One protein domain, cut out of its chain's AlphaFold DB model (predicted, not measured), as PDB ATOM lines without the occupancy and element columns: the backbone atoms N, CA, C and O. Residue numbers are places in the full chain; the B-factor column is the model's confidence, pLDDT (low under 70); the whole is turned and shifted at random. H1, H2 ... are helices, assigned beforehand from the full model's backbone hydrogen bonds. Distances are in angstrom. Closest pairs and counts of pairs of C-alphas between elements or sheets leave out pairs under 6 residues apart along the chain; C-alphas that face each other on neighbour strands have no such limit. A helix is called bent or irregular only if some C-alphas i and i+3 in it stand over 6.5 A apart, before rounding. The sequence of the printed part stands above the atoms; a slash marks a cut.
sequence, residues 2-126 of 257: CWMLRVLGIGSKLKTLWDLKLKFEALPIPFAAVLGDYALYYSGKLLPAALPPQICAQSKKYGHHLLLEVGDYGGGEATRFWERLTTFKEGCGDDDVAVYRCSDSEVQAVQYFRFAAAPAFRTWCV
ATOM      1  N   CYS A   2     111.501 109.839  66.433       89.12
ATOM      2  CA  CYS A   2     110.059 109.529  66.541       89.12
ATOM      3  C   CYS A   2     109.656 108.179  65.931       89.12
ATOM      4  O   CYS A   2     108.912 107.424  66.545       89.12
ATOM      5  N   TRP A   3     110.178 107.848  64.747       86.69
ATOM      6  CA  TRP A   3     109.932 106.547  64.122       86.69
ATOM      7  C   TRP A   3     110.429 105.381  64.991       86.69
ATOM      8  O   TRP A   3     109.692 104.429  65.218       86.69
ATOM      9  N   MET A   4     111.634 105.493  65.563       83.81
ATOM     10  CA  MET A   4     112.163 104.484  66.486       83.81
ATOM     11  C   MET A   4     111.291 104.353  67.735       83.81
ATOM     12  O   MET A   4     111.029 103.234  68.155       83.81
ATOM     13  N   LEU A   5     110.809 105.466  68.302       86.19
ATOM     14  CA  LEU A   5     109.906 105.442  69.460       86.19
ATOM     15  C   LEU A   5     108.591 104.717  69.145       86.19
ATOM     16  O   LEU A   5     108.099 103.968  69.981       86.19
ATOM     17  N   ARG A   6     108.050 104.879  67.931       84.31
ATOM     18  CA  ARG A   6     106.846 104.154  67.489       84.31
ATOM     19  C   ARG A   6     107.086 102.662  67.305       84.31
ATOM     20  O   ARG A   6     106.256 101.864  67.709       84.31
ATOM     21  N   VAL A   7     108.200 102.293  66.676       85.12
ATOM     22  CA  VAL A   7     108.478 100.895  66.310       85.12
ATOM     23  C   VAL A   7     108.998 100.085  67.494       85.12
ATOM     24  O   VAL A   7     108.641  98.922  67.664       85.12
ATOM     25  N   LEU A   8     109.872 100.679  68.306       84.31
ATOM     26  CA  LEU A   8     110.551  99.991  69.405       84.31
ATOM     27  C   LEU A   8     109.862 100.201  70.755       84.31
ATOM     28  O   LEU A   8     110.111  99.418  71.674       84.31
ATOM     29  N   GLY A   9     109.020 101.231  70.872       82.88
ATOM     30  CA  GLY A   9     108.460 101.682  72.140       82.88
ATOM     31  C   GLY A   9     109.498 102.348  73.048       82.88
ATOM     32  O   GLY A   9     110.711 102.296  72.819       82.88
ATOM     33  N   ILE A  10     109.012 102.969  74.122       79.50
ATOM     34  CA  ILE A  10     109.854 103.403  75.240       79.50
ATOM     35  C   ILE A  10     110.053 102.179  76.139       79.50
ATOM     36  O   ILE A  10     109.094 101.650  76.692       79.50
ATOM     37  N   GLY A  11     111.285 101.681  76.252       82.50
ATOM     38  CA  GLY A  11     111.551 100.471  77.028       82.50
ATOM     39  C   GLY A  11     112.979  99.950  76.908       82.50
ATOM     40  O   GLY A  11     113.887 100.653  76.460       82.50
ATOM     41  N   SER A  12     113.174  98.688  77.295       85.88
ATOM     42  CA  SER A  12     114.494  98.047  77.391       85.88
ATOM     43  C   SER A  12     115.289  98.089  76.085       85.88
ATOM     44  O   SER A  12     116.483  98.359  76.114       85.88
ATOM     45  N   LYS A  13     114.636  97.904  74.930       87.19
ATOM     46  CA  LYS A  13     115.292  97.970  73.612       87.19
ATOM     47  C   LYS A  13     115.902  99.345  73.342       87.19
ATOM     48  O   LYS A  13     117.061  99.435  72.947       87.19
ATOM     49  N   LEU A  14     115.133 100.409  73.584       85.31
ATOM     50  CA  LEU A  14     115.613 101.779  73.412       85.31
ATOM     51  C   LEU A  14     116.742 102.088  74.399       85.31
ATOM     52  O   LEU A  14     117.734 102.696  74.007       85.31
ATOM     53  N   LYS A  15     116.631 101.605  75.644       87.19
ATOM     54  CA  LYS A  15     117.700 101.722  76.639       87.19
ATOM     55  C   LYS A  15     118.988 101.045  76.169       87.19
ATOM     56  O   LYS A  15     120.042 101.658  76.238       87.19
ATOM     57  N   THR A  16     118.921  99.823  75.647       89.88
ATOM     58  CA  THR A  16     120.107  99.118  75.136       89.88
ATOM     59  C   THR A  16     120.774  99.885  73.994       89.88
ATOM     60  O   THR A  16     121.998  99.998  73.963       89.88
ATOM     61  N   LEU A  17     119.985 100.449  73.070       87.38
ATOM     62  CA  LEU A  17     120.512 101.293  71.992       87.38
ATOM     63  C   LEU A  17     121.157 102.573  72.534       87.38
ATOM     64  O   LEU A  17     122.206 102.985  72.044       87.38
ATOM     65  N   TRP A  18     120.555 103.180  73.557       86.06
ATOM     66  CA  TRP A  18     121.108 104.346  74.236       86.06
ATOM     67  C   TRP A  18     122.431 104.027  74.944       86.06
ATOM     68  O   TRP A  18     123.415 104.733  74.748       86.06
ATOM     69  N   ASP A  19     122.496 102.930  75.697       90.50
ATOM     70  CA  ASP A  19     123.715 102.493  76.382       90.50
ATOM     71  C   ASP A  19     124.839 102.185  75.374       90.50
ATOM     72  O   ASP A  19     126.003 102.508  75.609       90.50
ATOM     73  N   LEU A  20     124.499 101.583  74.227       89.38
ATOM     74  CA  LEU A  20     125.449 101.332  73.145       89.38
ATOM     75  C   LEU A  20     125.957 102.638  72.521       89.38
ATOM     76  O   LEU A  20     127.162 102.779  72.317       89.38
ATOM     77  N   LYS A  21     125.060 103.601  72.266       87.06
ATOM     78  CA  LYS A  21     125.421 104.948  71.805       87.06
ATOM     79  C   LYS A  21     126.408 105.601  72.771       87.06
ATOM     80  O   LYS A  21     127.454 106.051  72.325       87.06
ATOM     81  N   LEU A  22     126.125 105.594  74.076       89.44
ATOM     82  CA  LEU A  22     127.008 106.197  75.080       89.44
ATOM     83  C   LEU A  22     128.398 105.549  75.103       89.44
ATOM     84  O   LEU A  22     129.401 106.250  75.176       89.44
ATOM     85  N   LYS A  23     128.473 104.216  74.996       90.12
ATOM     86  CA  LYS A  23     129.760 103.505  74.901       90.12
ATOM     87  C   LYS A  23     130.551 103.913  73.663       90.12
ATOM     88  O   LYS A  23     131.766 104.045  73.744       90.12
ATOM     89  N   PHE A  24     129.869 104.099  72.536       88.00
ATOM     90  CA  PHE A  24     130.497 104.535  71.294       88.00
ATOM     91  C   PHE A  24     130.977 105.991  71.375       88.00
ATOM     92  O   PHE A  24     132.104 106.284  70.993       88.00
ATOM     93  N   GLU A  25     130.163 106.888  71.934       89.44
ATOM     94  CA  GLU A  25     130.510 108.304  72.128       89.44
ATOM     95  C   GLU A  25     131.680 108.503  73.103       89.44
ATOM     96  O   GLU A  25     132.412 109.481  72.981       89.44
ATOM     97  N   ALA A  26     131.878 107.565  74.035       90.12
ATOM     98  CA  ALA A  26     132.987 107.563  74.988       90.12
ATOM     99  C   ALA A  26     134.306 107.001  74.422       90.12
ATOM    100  O   ALA A  26     135.318 107.002  75.126       90.12
ATOM    101  N   LEU A  27     134.323 106.492  73.182       90.81
ATOM    102  CA  LEU A  27     135.560 106.016  72.566       90.81
ATOM    103  C   LEU A  27     136.543 107.187  72.388       90.81
ATOM    104  O   LEU A  27     136.127 108.268  71.968       90.81
ATOM    105  N   PRO A  28     137.853 106.986  72.627       90.56
ATOM    106  CA  PRO A  28     138.872 108.032  72.513       90.56
ATOM    107  C   PRO A  28     139.248 108.309  71.044       90.56
ATOM    108  O   PRO A  28     140.421 108.378  70.686       90.56
ATOM    109  N   ILE A  29     138.248 108.413  70.169       89.00
ATOM    110  CA  ILE A  29     138.392 108.677  68.739       89.00
ATOM    111  C   ILE A  29     137.891 110.105  68.490       89.00
ATOM    112  O   ILE A  29     136.806 110.455  68.968       89.00
ATOM    113  N   PRO A  30     138.630 110.942  67.736       86.06
ATOM    114  CA  PRO A  30     138.138 112.253  67.337       86.06
ATOM    115  C   PRO A  30     136.730 112.155  66.742       86.06
ATOM    116  O   PRO A  30     136.449 111.271  65.935       86.06
ATOM    117  N   PHE A  31     135.841 113.062  67.150       85.81
ATOM    118  CA  PHE A  31     134.449 113.146  66.683       85.81
ATOM    119  C   PHE A  31     133.517 111.991  67.097       85.81
ATOM    120  O   PHE A  31     132.336 112.042  66.754       85.81
ATOM    121  N   ALA A  32     133.967 111.003  67.884       87.88
ATOM    122  CA  ALA A  32     133.114 109.897  68.347       87.88
ATOM    123  C   ALA A  32     131.804 110.380  68.994       87.88
ATOM    124  O   ALA A  32     130.734 109.843  68.709       87.88
ATOM    125  N   ALA A  33     131.884 111.463  69.772       86.69
ATOM    126  CA  ALA A  33     130.759 112.096  70.457       86.69
ATOM    127  C   ALA A  33     129.664 112.676  69.532       86.69
ATOM    128  O   ALA A  33     128.576 112.984  70.010       86.69
ATOM    129  N   VAL A  34     129.937 112.860  68.233       89.88
ATOM    130  CA  VAL A  34     128.987 113.445  67.261       89.88
ATOM    131  C   VAL A  34     128.639 112.508  66.104       89.88
ATOM    132  O   VAL A  34     127.686 112.760  65.370       89.88
ATOM    133  N   LEU A  35     129.360 111.396  65.940       89.62
ATOM    134  CA  LEU A  35     129.087 110.410  64.890       89.62
ATOM    135  C   LEU A  35     127.662 109.839  64.975       89.62
ATOM    136  O   LEU A  35     127.018 109.642  63.943       89.62
ATOM    137  N   GLY A  36     127.151 109.611  66.190       89.19
ATOM    138  CA  GLY A  36     125.772 109.163  66.403       89.19
ATOM    139  C   GLY A  36     124.744 110.178  65.895       89.19
ATOM    140  O   GLY A  36     123.794 109.804  65.209       89.19
ATOM    141  N   ASP A  37     124.971 111.464  66.167       91.75
ATOM    142  CA  ASP A  37     124.140 112.556  65.660       91.75
ATOM    143  C   ASP A  37     124.198 112.635  64.121       91.75
ATOM    144  O   ASP A  37     123.151 112.700  63.481       91.75
ATOM    145  N   TYR A  38     125.377 112.523  63.494       92.88
ATOM    146  CA  TYR A  38     125.481 112.469  62.027       92.88
ATOM    147  C   TYR A  38     124.717 111.283  61.429       92.88
ATOM    148  O   TYR A  38     123.942 111.456  60.485       92.88
ATOM    149  N   ALA A  39     124.883 110.082  61.989       91.06
ATOM    150  CA  ALA A  39     124.165 108.898  61.528       91.06
ATOM    151  C   ALA A  39     122.642 109.090  61.623       91.06
ATOM    152  O   ALA A  39     121.912 108.773  60.679       91.06
ATOM    153  N   LEU A  40     122.150 109.657  62.730       90.88
ATOM    154  CA  LEU A  40     120.732 109.972  62.918       90.88
ATOM    155  C   LEU A  40     120.238 111.055  61.953       90.88
ATOM    156  O   LEU A  40     119.141 110.928  61.411       90.88
ATOM    157  N   TYR A  41     121.041 112.087  61.703       94.00
ATOM    158  CA  TYR A  41     120.706 113.162  60.776       94.00
ATOM    159  C   TYR A  41     120.528 112.644  59.343       94.00
ATOM    160  O   TYR A  41     119.513 112.931  58.705       94.00
ATOM    161  N   TYR A  42     121.474 111.847  58.836       93.69
ATOM    162  CA  TYR A  42     121.393 111.317  57.472       93.69
ATOM    163  C   TYR A  42     120.341 110.214  57.330       93.69
ATOM    164  O   TYR A  42     119.564 110.241  56.377       93.69
ATOM    165  N   SER A  43     120.255 109.282  58.286       90.56
ATOM    166  CA  SER A  43     119.217 108.238  58.254       90.56
ATOM    167  C   SER A  43     117.808 108.817  58.395       90.56
ATOM    168  O   SER A  43     116.877 108.326  57.760       90.56
ATOM    169  N   GLY A  44     117.646 109.907  59.151       89.00
ATOM    170  CA  GLY A  44     116.375 110.610  59.308       89.00
ATOM    171  C   GLY A  44     115.772 111.103  57.992       89.00
ATOM    172  O   GLY A  44     114.551 111.164  57.883       89.00
ATOM    173  N   LYS A  45     116.598 111.380  56.973       88.81
ATOM    174  CA  LYS A  45     116.144 111.798  55.635       88.81
ATOM    175  C   LYS A  45     115.486 110.670  54.834       88.81
ATOM    176  O   LYS A  45     114.779 110.950  53.873       88.81
ATOM    177  N   LEU A  46     115.723 109.413  55.215       90.94
ATOM    178  CA  LEU A  46     115.175 108.222  54.555       90.94
ATOM    179  C   LEU A  46     113.927 107.673  55.261       90.94
ATOM    180  O   LEU A  46     113.240 106.808  54.724       90.94
ATOM    181  N   LEU A  47     113.649 108.141  56.480       89.25
ATOM    182  CA  LEU A  47     112.526 107.676  57.287       89.25
ATOM    183  C   LEU A  47     111.230 108.419  56.923       89.25
ATOM    184  O   LEU A  47     111.272 109.571  56.487       89.25
ATOM    185  N   PRO A  48     110.057 107.791  57.131       89.19
ATOM    186  CA  PRO A  48     108.778 108.453  56.909       89.19
ATOM    187  C   PRO A  48     108.584 109.635  57.866       89.19
ATOM    188  O   PRO A  48     109.218 109.728  58.922       89.19
ATOM    189  N   ALA A  49     107.648 110.517  57.508       89.50
ATOM    190  CA  ALA A  49     107.332 111.700  58.294       89.50
ATOM    191  C   ALA A  49     107.020 111.358  59.760       89.50
ATOM    192  O   ALA A  49     106.280 110.424  60.089       89.50
ATOM    193  N   ALA A  50     107.567 112.174  60.659       89.81
ATOM    194  CA  ALA A  50     107.360 112.030  62.090       89.81
ATOM    195  C   ALA A  50     105.953 112.439  62.541       89.81
ATOM    196  O   ALA A  50     105.649 112.264  63.709       89.81
ATOM    197  N   LEU A  51     105.086 112.953  61.672       92.62
ATOM    198  CA  LEU A  51     103.701 113.296  61.989       92.62
ATOM    199  C   LEU A  51     102.753 112.647  60.968       92.62
ATOM    200  O   LEU A  51     103.166 112.413  59.830       92.62
ATOM    201  N   PRO A  52     101.496 112.359  61.348       92.44
ATOM    202  CA  PRO A  52     100.455 111.940  60.411       92.44
ATOM    203  C   PRO A  52     100.264 112.960  59.271       92.44
ATOM    204  O   PRO A  52     100.500 114.155  59.490       92.44
ATOM    205  N   PRO A  53      99.827 112.539  58.067       93.25
ATOM    206  CA  PRO A  53      99.690 113.429  56.908       93.25
ATOM    207  C   PRO A  53      98.813 114.661  57.160       93.25
ATOM    208  O   PRO A  53      99.180 115.765  56.760       93.25
ATOM    209  N   GLN A  54      97.692 114.494  57.863       92.19
ATOM    210  CA  GLN A  54      96.758 115.568  58.201       92.19
ATOM    211  C   GLN A  54      97.450 116.634  59.056       92.19
ATOM    212  O   GLN A  54      97.384 117.821  58.747       92.19
ATOM    213  N   ILE A  55      98.191 116.208  60.079       93.81
ATOM    214  CA  ILE A  55      98.911 117.102  60.993       93.81
ATOM    215  C   ILE A  55     100.102 117.759  60.283       93.81
ATOM    216  O   ILE A  55     100.331 118.952  60.457       93.81
ATOM    217  N   CYS A  56     100.801 117.032  59.404       93.69
ATOM    218  CA  CYS A  56     101.818 117.609  58.514       93.69
ATOM    219  C   CYS A  56     101.248 118.697  57.589       93.69
ATOM    220  O   CYS A  56     101.947 119.649  57.248       93.69
ATOM    221  N   ALA A  57     100.005 118.547  57.125       93.81
ATOM    222  CA  ALA A  57      99.358 119.561  56.300       93.81
ATOM    223  C   ALA A  57      99.031 120.812  57.128       93.81
ATOM    224  O   ALA A  57      99.343 121.922  56.699       93.81
ATOM    225  N   GLN A  58      98.499 120.638  58.345       92.56
ATOM    226  CA  GLN A  58      98.266 121.753  59.270       92.56
ATOM    227  C   GLN A  58      99.579 122.473  59.615       92.56
ATOM    228  O   GLN A  58      99.627 123.700  59.566       92.56
ATOM    229  N   SER A  59     100.670 121.733  59.865       91.38
ATOM    230  CA  SER A  59     101.976 122.307  60.226       91.38
ATOM    231  C   SER A  59     102.584 123.207  59.152       91.38
ATOM    232  O   SER A  59     103.425 124.042  59.462       91.38
ATOM    233  N   LYS A  60     102.182 123.022  57.891       93.00
ATOM    234  CA  LYS A  60     102.587 123.870  56.762       93.00
ATOM    235  C   LYS A  60     101.659 125.066  56.556       93.00
ATOM    236  O   LYS A  60     102.092 126.049  55.969       93.00
ATOM    237  N   LYS A  61     100.395 124.967  56.989       94.62
ATOM    238  CA  LYS A  61      99.379 126.014  56.805       94.62
ATOM    239  C   LYS A  61      99.436 127.081  57.903       94.62
ATOM    240  O   LYS A  61      99.283 128.256  57.593       94.62
ATOM    241  N   TYR A  62      99.674 126.693  59.156       94.81
ATOM    242  CA  TYR A  62      99.637 127.610  60.303       94.81
ATOM    243  C   TYR A  62     101.026 127.828  60.908       94.81
ATOM    244  O   TYR A  62     101.827 126.898  61.000       94.81
ATOM    245  N   GLY A  63     101.303 129.057  61.358       92.25
ATOM    246  CA  GLY A  63     102.580 129.418  61.990       92.25
ATOM    247  C   GLY A  63     102.699 129.008  63.462       92.25
ATOM    248  O   GLY A  63     103.808 128.861  63.972       92.25
ATOM    249  N   HIS A  64     101.571 128.785  64.142       93.38
ATOM    250  CA  HIS A  64     101.519 128.400  65.551       93.38
ATOM    251  C   HIS A  64     100.652 127.160  65.738       93.38
ATOM    252  O   HIS A  64      99.589 127.039  65.136       93.38
ATOM    253  N   HIS A  65     101.116 126.249  66.595       94.69
ATOM    254  CA  HIS A  65     100.467 124.968  66.860       94.69
ATOM    255  C   HIS A  65     100.328 124.781  68.360       94.69
ATOM    256  O   HIS A  65     101.321 124.851  69.085       94.69
ATOM    257  N   LEU A  66      99.106 124.521  68.814       94.81
ATOM    258  CA  LEU A  66      98.813 124.226  70.208       94.81
ATOM    259  C   LEU A  66      98.266 122.805  70.314       94.81
ATOM    260  O   LEU A  66      97.222 122.483  69.752       94.81
ATOM    261  N   LEU A  67      98.993 121.959  71.038       94.44
ATOM    262  CA  LEU A  67      98.556 120.609  71.368       94.44
ATOM    263  C   LEU A  67      97.804 120.663  72.696       94.44
ATOM    264  O   LEU A  67      98.384 121.050  73.711       94.44
ATOM    265  N   LEU A  68      96.524 120.300  72.675       93.38
ATOM    266  CA  LEU A  68      95.662 120.289  73.853       93.38
ATOM    267  C   LEU A  68      95.253 118.858  74.180       93.38
ATOM    268  O   LEU A  68      94.619 118.185  73.370       93.38
ATOM    269  N   GLU A  69      95.597 118.426  75.387       91.81
ATOM    270  CA  GLU A  69      95.072 117.215  76.006       91.81
ATOM    271  C   GLU A  69      94.098 117.650  77.103       91.81
ATOM    272  O   GLU A  69      94.466 118.399  78.008       91.81
ATOM    273  N   VAL A  70      92.834 117.248  76.974       90.38
ATOM    274  CA  VAL A  70      91.749 117.687  77.858       90.38
ATOM    275  C   VAL A  70      91.176 116.466  78.557       90.38
ATOM    276  O   VAL A  70      90.624 115.580  77.906       90.38
ATOM    277  N   GLY A  71      91.320 116.424  79.880       90.62
ATOM    278  CA  GLY A  71      90.682 115.417  80.720       90.62
ATOM    279  C   GLY A  71      89.222 115.768  80.998       90.62
ATOM    280  O   GLY A  71      88.899 116.928  81.256       90.62
ATOM    281  N   ASP A  72      88.357 114.757  80.970       91.12
ATOM    282  CA  ASP A  72      86.985 114.841  81.472       91.12
ATOM    283  C   ASP A  72      86.886 113.995  82.741       91.12
ATOM    284  O   ASP A  72      87.227 112.810  82.730       91.12
ATOM    285  N   TYR A  73      86.456 114.612  83.840       93.38
ATOM    286  CA  TYR A  73      86.371 113.963  85.149       93.38
ATOM    287  C   TYR A  73      84.913 113.700  85.555       93.38
ATOM    288  O   TYR A  73      84.632 113.432  86.722       93.38
ATOM    289  N   GLY A  74      83.982 113.766  84.595       91.88
ATOM    290  CA  GLY A  74      82.551 113.535  84.801       91.88
ATOM    291  C   GLY A  74      81.778 114.786  85.225       91.88
ATOM    292  O   GLY A  74      80.576 114.705  85.469       91.88
ATOM    293  N   GLY A  75      82.440 115.942  85.298       93.44
ATOM    294  CA  GLY A  75      81.834 117.224  85.649       93.44
ATOM    295  C   GLY A  75      81.402 118.050  84.436       93.44
ATOM    296  O   GLY A  75      80.974 119.194  84.610       93.44
ATOM    297  N   GLY A  76      81.524 117.517  83.215       95.50
ATOM    298  CA  GLY A  76      81.213 118.221  81.968       95.50
ATOM    299  C   GLY A  76      82.345 119.133  81.485       95.50
ATOM    300  O   GLY A  76      82.093 120.128  80.803       95.50
ATOM    301  N   GLU A  77      83.593 118.838  81.859       95.56
ATOM    302  CA  GLU A  77      84.775 119.604  81.449       95.56
ATOM    303  C   GLU A  77      84.932 119.633  79.928       95.56
ATOM    304  O   GLU A  77      85.160 120.707  79.365       95.56
ATOM    305  N   ALA A  78      84.754 118.487  79.260       92.88
ATOM    306  CA  ALA A  78      84.882 118.398  77.810       92.88
ATOM    307  C   ALA A  78      83.821 119.247  77.099       92.88
ATOM    308  O   ALA A  78      84.149 119.975  76.164       92.88
ATOM    309  N   THR A  79      82.569 119.211  77.566       94.19
ATOM    310  CA  THR A  79      81.481 120.026  77.005       94.19
ATOM    311  C   THR A  79      81.807 121.513  77.101       94.19
ATOM    312  O   THR A  79      81.840 122.201  76.082       94.19
ATOM    313  N   ARG A  80      82.166 121.996  78.300       95.56
ATOM    314  CA  ARG A  80      82.542 123.404  78.516       95.56
ATOM    315  C   ARG A  80      83.760 123.816  77.690       95.56
ATOM    316  O   ARG A  80      83.851 124.962  77.252       95.56
ATOM    317  N   PHE A  81      84.719 122.910  77.505       95.12
ATOM    318  CA  PHE A  81      85.882 123.150  76.658       95.12
ATOM    319  C   PHE A  81      85.471 123.358  75.196       95.12
ATOM    320  O   PHE A  81      85.857 124.363  74.600       95.12
ATOM    321  N   TRP A  82      84.665 122.451  74.636       94.25
ATOM    322  CA  TRP A  82      84.211 122.543  73.247       94.25
ATOM    323  C   TRP A  82      83.340 123.771  72.994       94.25
ATOM    324  O   TRP A  82      83.533 124.432  71.976       94.25
ATOM    325  N   GLU A  83      82.446 124.124  73.918       95.94
ATOM    326  CA  GLU A  83      81.661 125.366  73.849       95.94
ATOM    327  C   GLU A  83      82.574 126.594  73.747       95.94
ATOM    328  O   GLU A  83      82.488 127.359  72.788       95.94
ATOM    329  N   ARG A  84      83.524 126.743  74.681       95.94
ATOM    330  CA  ARG A  84      84.461 127.880  74.692       95.94
ATOM    331  C   ARG A  84      85.344 127.928  73.451       95.94
ATOM    332  O   ARG A  84      85.586 129.009  72.923       95.94
ATOM    333  N   LEU A  85      85.835 126.776  72.995       94.56
ATOM    334  CA  LEU A  85      86.672 126.691  71.802       94.56
ATOM    335  C   LEU A  85      85.888 127.064  70.538       94.56
ATOM    336  O   LEU A  85      86.434 127.719  69.653       94.56
ATOM    337  N   THR A  86      84.612 126.680  70.474       93.62
ATOM    338  CA  THR A  86      83.719 127.010  69.357       93.62
ATOM    339  C   THR A  86      83.447 128.508  69.326       93.62
ATOM    340  O   THR A  86      83.726 129.140  68.313       93.62
ATOM    341  N   THR A  87      83.051 129.104  70.457       95.88
ATOM    342  CA  THR A  87      82.852 130.560  70.572       95.88
ATOM    343  C   THR A  87      84.121 131.352  70.242       95.88
ATOM    344  O   THR A  87      84.054 132.376  69.569       95.88
ATOM    345  N   PHE A  88      85.297 130.887  70.681       94.56
ATOM    346  CA  PHE A  88      86.572 131.507  70.311       94.56
ATOM    347  C   PHE A  88      86.800 131.478  68.795       94.56
ATOM    348  O   PHE A  88      87.155 132.500  68.209       94.56
ATOM    349  N   LYS A  89      86.574 130.320  68.160       94.00
ATOM    350  CA  LYS A  89      86.757 130.146  66.718       94.00
ATOM    351  C   LYS A  89      85.785 131.010  65.908       94.00
ATOM    352  O   LYS A  89      86.206 131.599  64.924       94.00
ATOM    353  N   GLU A  90      84.525 131.113  66.328       93.19
ATOM    354  CA  GLU A  90      83.511 131.970  65.689       93.19
ATOM    355  C   GLU A  90      83.882 133.462  65.724       93.19
ATOM    356  O   GLU A  90      83.451 134.226  64.866       93.19
ATOM    357  N   GLY A  91      84.692 133.881  66.702       94.38
ATOM    358  CA  GLY A  91      85.229 135.240  66.787       94.38
ATOM    359  C   GLY A  91      86.483 135.494  65.942       94.38
ATOM    360  O   GLY A  91      86.988 136.616  65.951       94.38
ATOM    361  N   CYS A  92      87.010 134.481  65.252       94.12
ATOM    362  CA  CYS A  92      88.205 134.558  64.406       94.12
ATOM    363  C   CYS A  92      87.827 134.491  62.914       94.12
ATOM    364  O   CYS A  92      86.719 134.082  62.572       94.12
ATOM    365  N   GLY A  93      88.738 134.867  62.009       91.25
ATOM    366  CA  GLY A  93      88.537 134.628  60.578       91.25
ATOM    367  C   GLY A  93      88.541 133.131  60.245       91.25
ATOM    368  O   GLY A  93      89.218 132.342  60.908       91.25
ATOM    369  N   ASP A  94      87.823 132.742  59.184       84.44
ATOM    370  CA  ASP A  94      87.636 131.334  58.777       84.44
ATOM    371  C   ASP A  94      88.954 130.553  58.590       84.44
ATOM    372  O   ASP A  94      88.999 129.339  58.803       84.44
ATOM    373  N   ASP A  95      90.037 131.251  58.232       88.75
ATOM    374  CA  ASP A  95      91.372 130.690  57.997       88.75
ATOM    375  C   ASP A  95      92.406 131.034  59.085       88.75
ATOM    376  O   ASP A  95      93.558 130.611  58.975       88.75
ATOM    377  N   ASP A  96      92.022 131.746  60.149       91.81
ATOM    378  CA  ASP A  96      92.950 132.134  61.221       91.81
ATOM    379  C   ASP A  96      93.199 130.980  62.201       91.81
ATOM    380  O   ASP A  96      94.308 130.807  62.718       91.81
ATOM    381  N   VAL A  97      92.165 130.170  62.465       94.12
ATOM    382  CA  VAL A  97      92.195 129.095  63.465       94.12
ATOM    383  C   VAL A  97      91.569 127.815  62.918       94.12
ATOM    384  O   VAL A  97      90.367 127.733  62.663       94.12
ATOM    385  N   ALA A  98      92.371 126.749  62.854       92.69
ATOM    386  CA  ALA A  98      91.874 125.391  62.666       92.69
ATOM    387  C   ALA A  98      91.932 124.579  63.956       92.69
ATOM    388  O   ALA A  98      92.899 124.623  64.713       92.69
ATOM    389  N   VAL A  99      90.891 123.771  64.155       92.94
ATOM    390  CA  VAL A  99      90.808 122.792  65.237       92.94
ATOM    391  C   VAL A  99      90.750 121.408  64.610       92.94
ATOM    392  O   VAL A  99      89.864 121.124  63.805       92.94
ATOM    393  N   TYR A 100      91.697 120.549  64.982       92.88
ATOM    394  CA  TYR A 100      91.766 119.162  64.540       92.88
ATOM    395  C   TYR A 100      91.779 118.236  65.754       92.88
ATOM    396  O   TYR A 100      92.664 118.324  66.605       92.88
ATOM    397  N   ARG A 101      90.799 117.334  65.827       93.12
ATOM    398  CA  ARG A 101      90.762 116.287  66.848       93.12
ATOM    399  C   ARG A 101      91.611 115.112  66.372       93.12
ATOM    400  O   ARG A 101      91.239 114.445  65.413       93.12
ATOM    401  N   CYS A 102      92.722 114.860  67.059       94.12
ATOM    402  CA  CYS A 102      93.536 113.673  66.806       94.12
ATOM    403  C   CYS A 102      92.730 112.405  67.123       94.12
ATOM    404  O   CYS A 102      92.036 112.345  68.141       94.12
ATOM    405  N   SER A 103      92.846 111.394  66.269       93.31
ATOM    406  CA  SER A 103      92.424 110.029  66.585       93.31
ATOM    407  C   SER A 103      93.395 109.366  67.566       93.31
ATOM    408  O   SER A 103      94.549 109.781  67.685       93.31
ATOM    409  N   ASP A 104      92.963 108.294  68.232       89.00
ATOM    410  CA  ASP A 104      93.776 107.593  69.240       89.00
ATOM    411  C   ASP A 104      95.132 107.120  68.689       89.00
ATOM    412  O   ASP A 104      96.153 107.177  69.377       89.00
ATOM    413  N   SER A 105      95.175 106.713  67.415       85.06
ATOM    414  CA  SER A 105      96.411 106.293  66.742       85.06
ATOM    415  C   SER A 105      97.357 107.462  66.427       85.06
ATOM    416  O   SER A 105      98.571 107.271  66.320       85.06
ATOM    417  N   GLU A 106      96.832 108.686  66.314       93.00
ATOM    418  CA  GLU A 106      97.606 109.903  66.059       93.00
ATOM    419  C   GLU A 106      98.129 110.554  67.346       93.00
ATOM    420  O   GLU A 106      99.181 111.196  67.311       93.00
ATOM    421  N   VAL A 107      97.451 110.370  68.485       92.19
ATOM    422  CA  VAL A 107      97.845 110.972  69.775       92.19
ATOM    423  C   VAL A 107      99.287 110.616  70.130       92.19
ATOM    424  O   VAL A 107     100.120 111.502  70.339       92.19
ATOM    425  N   GLN A 108      99.624 109.325  70.103       89.38
ATOM    426  CA  GLN A 108     100.977 108.863  70.418       89.38
ATOM    427  C   GLN A 108     102.013 109.456  69.445       89.38
ATOM    428  O   GLN A 108     103.125 109.836  69.821       89.38
ATOM    429  N   ALA A 109     101.637 109.563  68.172       90.81
ATOM    430  CA  ALA A 109     102.474 110.116  67.127       90.81
ATOM    431  C   ALA A 109     102.838 111.590  67.372       90.81
ATOM    432  O   ALA A 109     104.001 111.958  67.174       90.81
ATOM    433  N   VAL A 110     101.870 112.389  67.814       93.19
ATOM    434  CA  VAL A 110     102.009 113.812  68.152       93.19
ATOM    435  C   VAL A 110     102.793 114.012  69.446       93.19
ATOM    436  O   VAL A 110     103.701 114.844  69.487       93.19
ATOM    437  N   GLN A 111     102.508 113.214  70.477       90.38
ATOM    438  CA  GLN A 111     103.244 113.249  71.743       90.38
ATOM    439  C   GLN A 111     104.736 112.987  71.508       90.38
ATOM    440  O   GLN A 111     105.578 113.789  71.912       90.38
ATOM    441  N   TYR A 112     105.091 111.930  70.767       91.19
ATOM    442  CA  TYR A 112     106.494 111.651  70.442       91.19
ATOM    443  C   TYR A 112     107.158 112.771  69.648       91.19
ATOM    444  O   TYR A 112     108.325 113.067  69.894       91.19
ATOM    445  N   PHE A 113     106.439 113.408  68.722       93.00
ATOM    446  CA  PHE A 113     106.964 114.560  67.996       93.00
ATOM    447  C   PHE A 113     107.299 115.721  68.944       93.00
ATOM    448  O   PHE A 113     108.405 116.253  68.885       93.00
ATOM    449  N   ARG A 114     106.393 116.053  69.873       92.50
ATOM    450  CA  ARG A 114     106.601 117.112  70.871       92.50
ATOM    451  C   ARG A 114     107.748 116.806  71.841       92.50
ATOM    452  O   ARG A 114     108.488 117.725  72.197       92.50
ATOM    453  N   PHE A 115     107.911 115.555  72.269       87.94
ATOM    454  CA  PHE A 115     109.001 115.149  73.171       87.94
ATOM    455  C   PHE A 115     110.355 115.025  72.464       87.94
ATOM    456  O   PHE A 115     111.398 115.207  73.087       87.94
ATOM    457  N   ALA A 116     110.362 114.746  71.161       92.12
ATOM    458  CA  ALA A 116     111.586 114.624  70.378       92.12
ATOM    459  C   ALA A 116     112.192 115.972  69.950       92.12
ATOM    460  O   ALA A 116     113.237 115.954  69.306       92.12
ATOM    461  N   ALA A 117     111.572 117.112  70.285       93.56
ATOM    462  CA  ALA A 117     111.999 118.439  69.836       93.56
ATOM    463  C   ALA A 117     113.474 118.736  70.173       93.56
ATOM    464  O   ALA A 117     114.283 118.873  69.257       93.56
ATOM    465  N   ALA A 118     113.846 118.724  71.458       92.75
ATOM    466  CA  ALA A 118     115.215 119.002  71.910       92.75
ATOM    467  C   ALA A 118     116.285 118.082  71.272       92.75
ATOM    468  O   ALA A 118     117.251 118.584  70.690       92.75
ATOM    469  N   PRO A 119     116.152 116.736  71.300       92.00
ATOM    470  CA  PRO A 119     117.141 115.879  70.649       92.00
ATOM    471  C   PRO A 119     117.151 116.035  69.120       92.00
ATOM    472  O   PRO A 119     118.220 115.956  68.519       92.00
ATOM    473  N   ALA A 120     116.005 116.293  68.476       93.56
ATOM    474  CA  ALA A 120     115.964 116.559  67.037       93.56
ATOM    475  C   ALA A 120     116.702 117.855  66.675       93.56
ATOM    476  O   ALA A 120     117.418 117.879  65.676       93.56
ATOM    477  N   PHE A 121     116.578 118.898  67.500       95.88
ATOM    478  CA  PHE A 121     117.301 120.152  67.327       95.88
ATOM    479  C   PHE A 121     118.818 119.961  67.422       95.88
ATOM    480  O   PHE A 121     119.543 120.401  66.527       95.88
ATOM    481  N   ARG A 122     119.303 119.226  68.433       94.50
ATOM    482  CA  ARG A 122     120.728 118.871  68.544       94.50
ATOM    483  C   ARG A 122     121.223 118.140  67.296       94.50
ATOM    484  O   ARG A 122     122.203 118.565  66.687       94.50
ATOM    485  N   THR A 123     120.546 117.056  66.908       94.44
ATOM    486  CA  THR A 123     120.914 116.260  65.730       94.44
ATOM    487  C   THR A 123     120.910 117.113  64.455       94.44
ATOM    488  O   THR A 123     121.789 116.964  63.607       94.44
ATOM    489  N   TRP A 124     119.961 118.045  64.325       95.19
ATOM    490  CA  TRP A 124     119.909 118.986  63.208       95.19
ATOM    491  C   TRP A 124     121.084 119.975  63.217       95.19
ATOM    492  O   TRP A 124     121.675 120.196  62.161       95.19
ATOM    493  N   CYS A 125     121.472 120.523  64.373       95.75
ATOM    494  CA  CYS A 125     122.634 121.413  64.479       95.75
ATOM    495  C   CYS A 125     123.922 120.701  64.057       95.75
ATOM    496  O   CYS A 125     124.617 121.172  63.161       95.75
ATOM    497  N   VAL A 126     124.188 119.518  64.626       94.56
ATOM    498  CA  VAL A 126     125.381 118.718  64.300       94.56
ATOM    499  C   VAL A 126     125.425 118.380  62.809       94.56
ATOM    500  O   VAL A 126     126.435 118.612  62.147       94.56
TER     501      VAL A 126
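AT A GLANCE: This is residues 2 to 126 of the 257 residues of the protein "Hypothetical protein" of Dictyocha speculum (UniProt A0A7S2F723). Five helices, H1, H2, H3, H7 and H6, make a loose ring with few contacts; H5 lies at the other end of the long axis, on a wide loop whose two long links run out to it and back, with H4 between ring and loop. The printed part has 125 residues with seven named helices, H1 to H7 in order, and no named strand: all helix. It is loose, with a radius of gyration of the C-alphas of 19.4 A, and elongated, spanning 60 by 33 by 20 A.

IN THESE COORDINATES: Find C-alpha 2 at (110.059, 109.529, 66.541), where H1, residues 2 to 8, begins. H2 holds residues 12 to 25, 19.7 A long, and H3 residues 32 to 44, 19.0 A; H3 is irregular, with C-alphas 33 and 36 7.1 A apart. H4 is residues 53 to 61. H5, residues 77 to 90, runs 20.1 A from (84.775, 119.604, 81.449). H6 is residues 104 to 115, 17.4 A, and H7 residues 117 to 126, ending at (125.381, 118.718, 64.300).

HOW THE PARTS SIT: Start at Cys 2: its C-alpha is 5.7 A from that of Tyr 112, the closest pair where H1 touches residues 109 to 113 of H6, at a steep tilt of 61 degrees. H1 and H2 are close but not clearly touching, Leu 8 to Leu 14 being 6.7 A between C-alphas. Residues 21 to 25 of H2 touch residues 32 to 36 of H3 at a steep tilt of 51 degrees; the closest C-alphas, of Glu 25 and Ala 33, are 4.2 A apart. H3 touches H7, closest at the C-alphas of Asp 37 and Thr 123, 4.9 A, only just about perpendicular at 72 degrees. Helix packing is mostly crossed, with 0 of these 3 touching pairs at a shallow tilt. H6 and H7 meet only through their link. H4 and H5 touch no helix. Every O i to N i+4 pair is within hydrogen-bond range in H1, H2, H4, H5 and H7; H3 has 7 of 9, H6 6 of 8.

THE WHOLE: The C-alphas farthest apart, of Pro 28 and Glu 90, are 60.7 A apart. The long links are residues 62 to 76 and 91 to 103. The printed part has no cut, and no printed residue is under 70 in pLDDT.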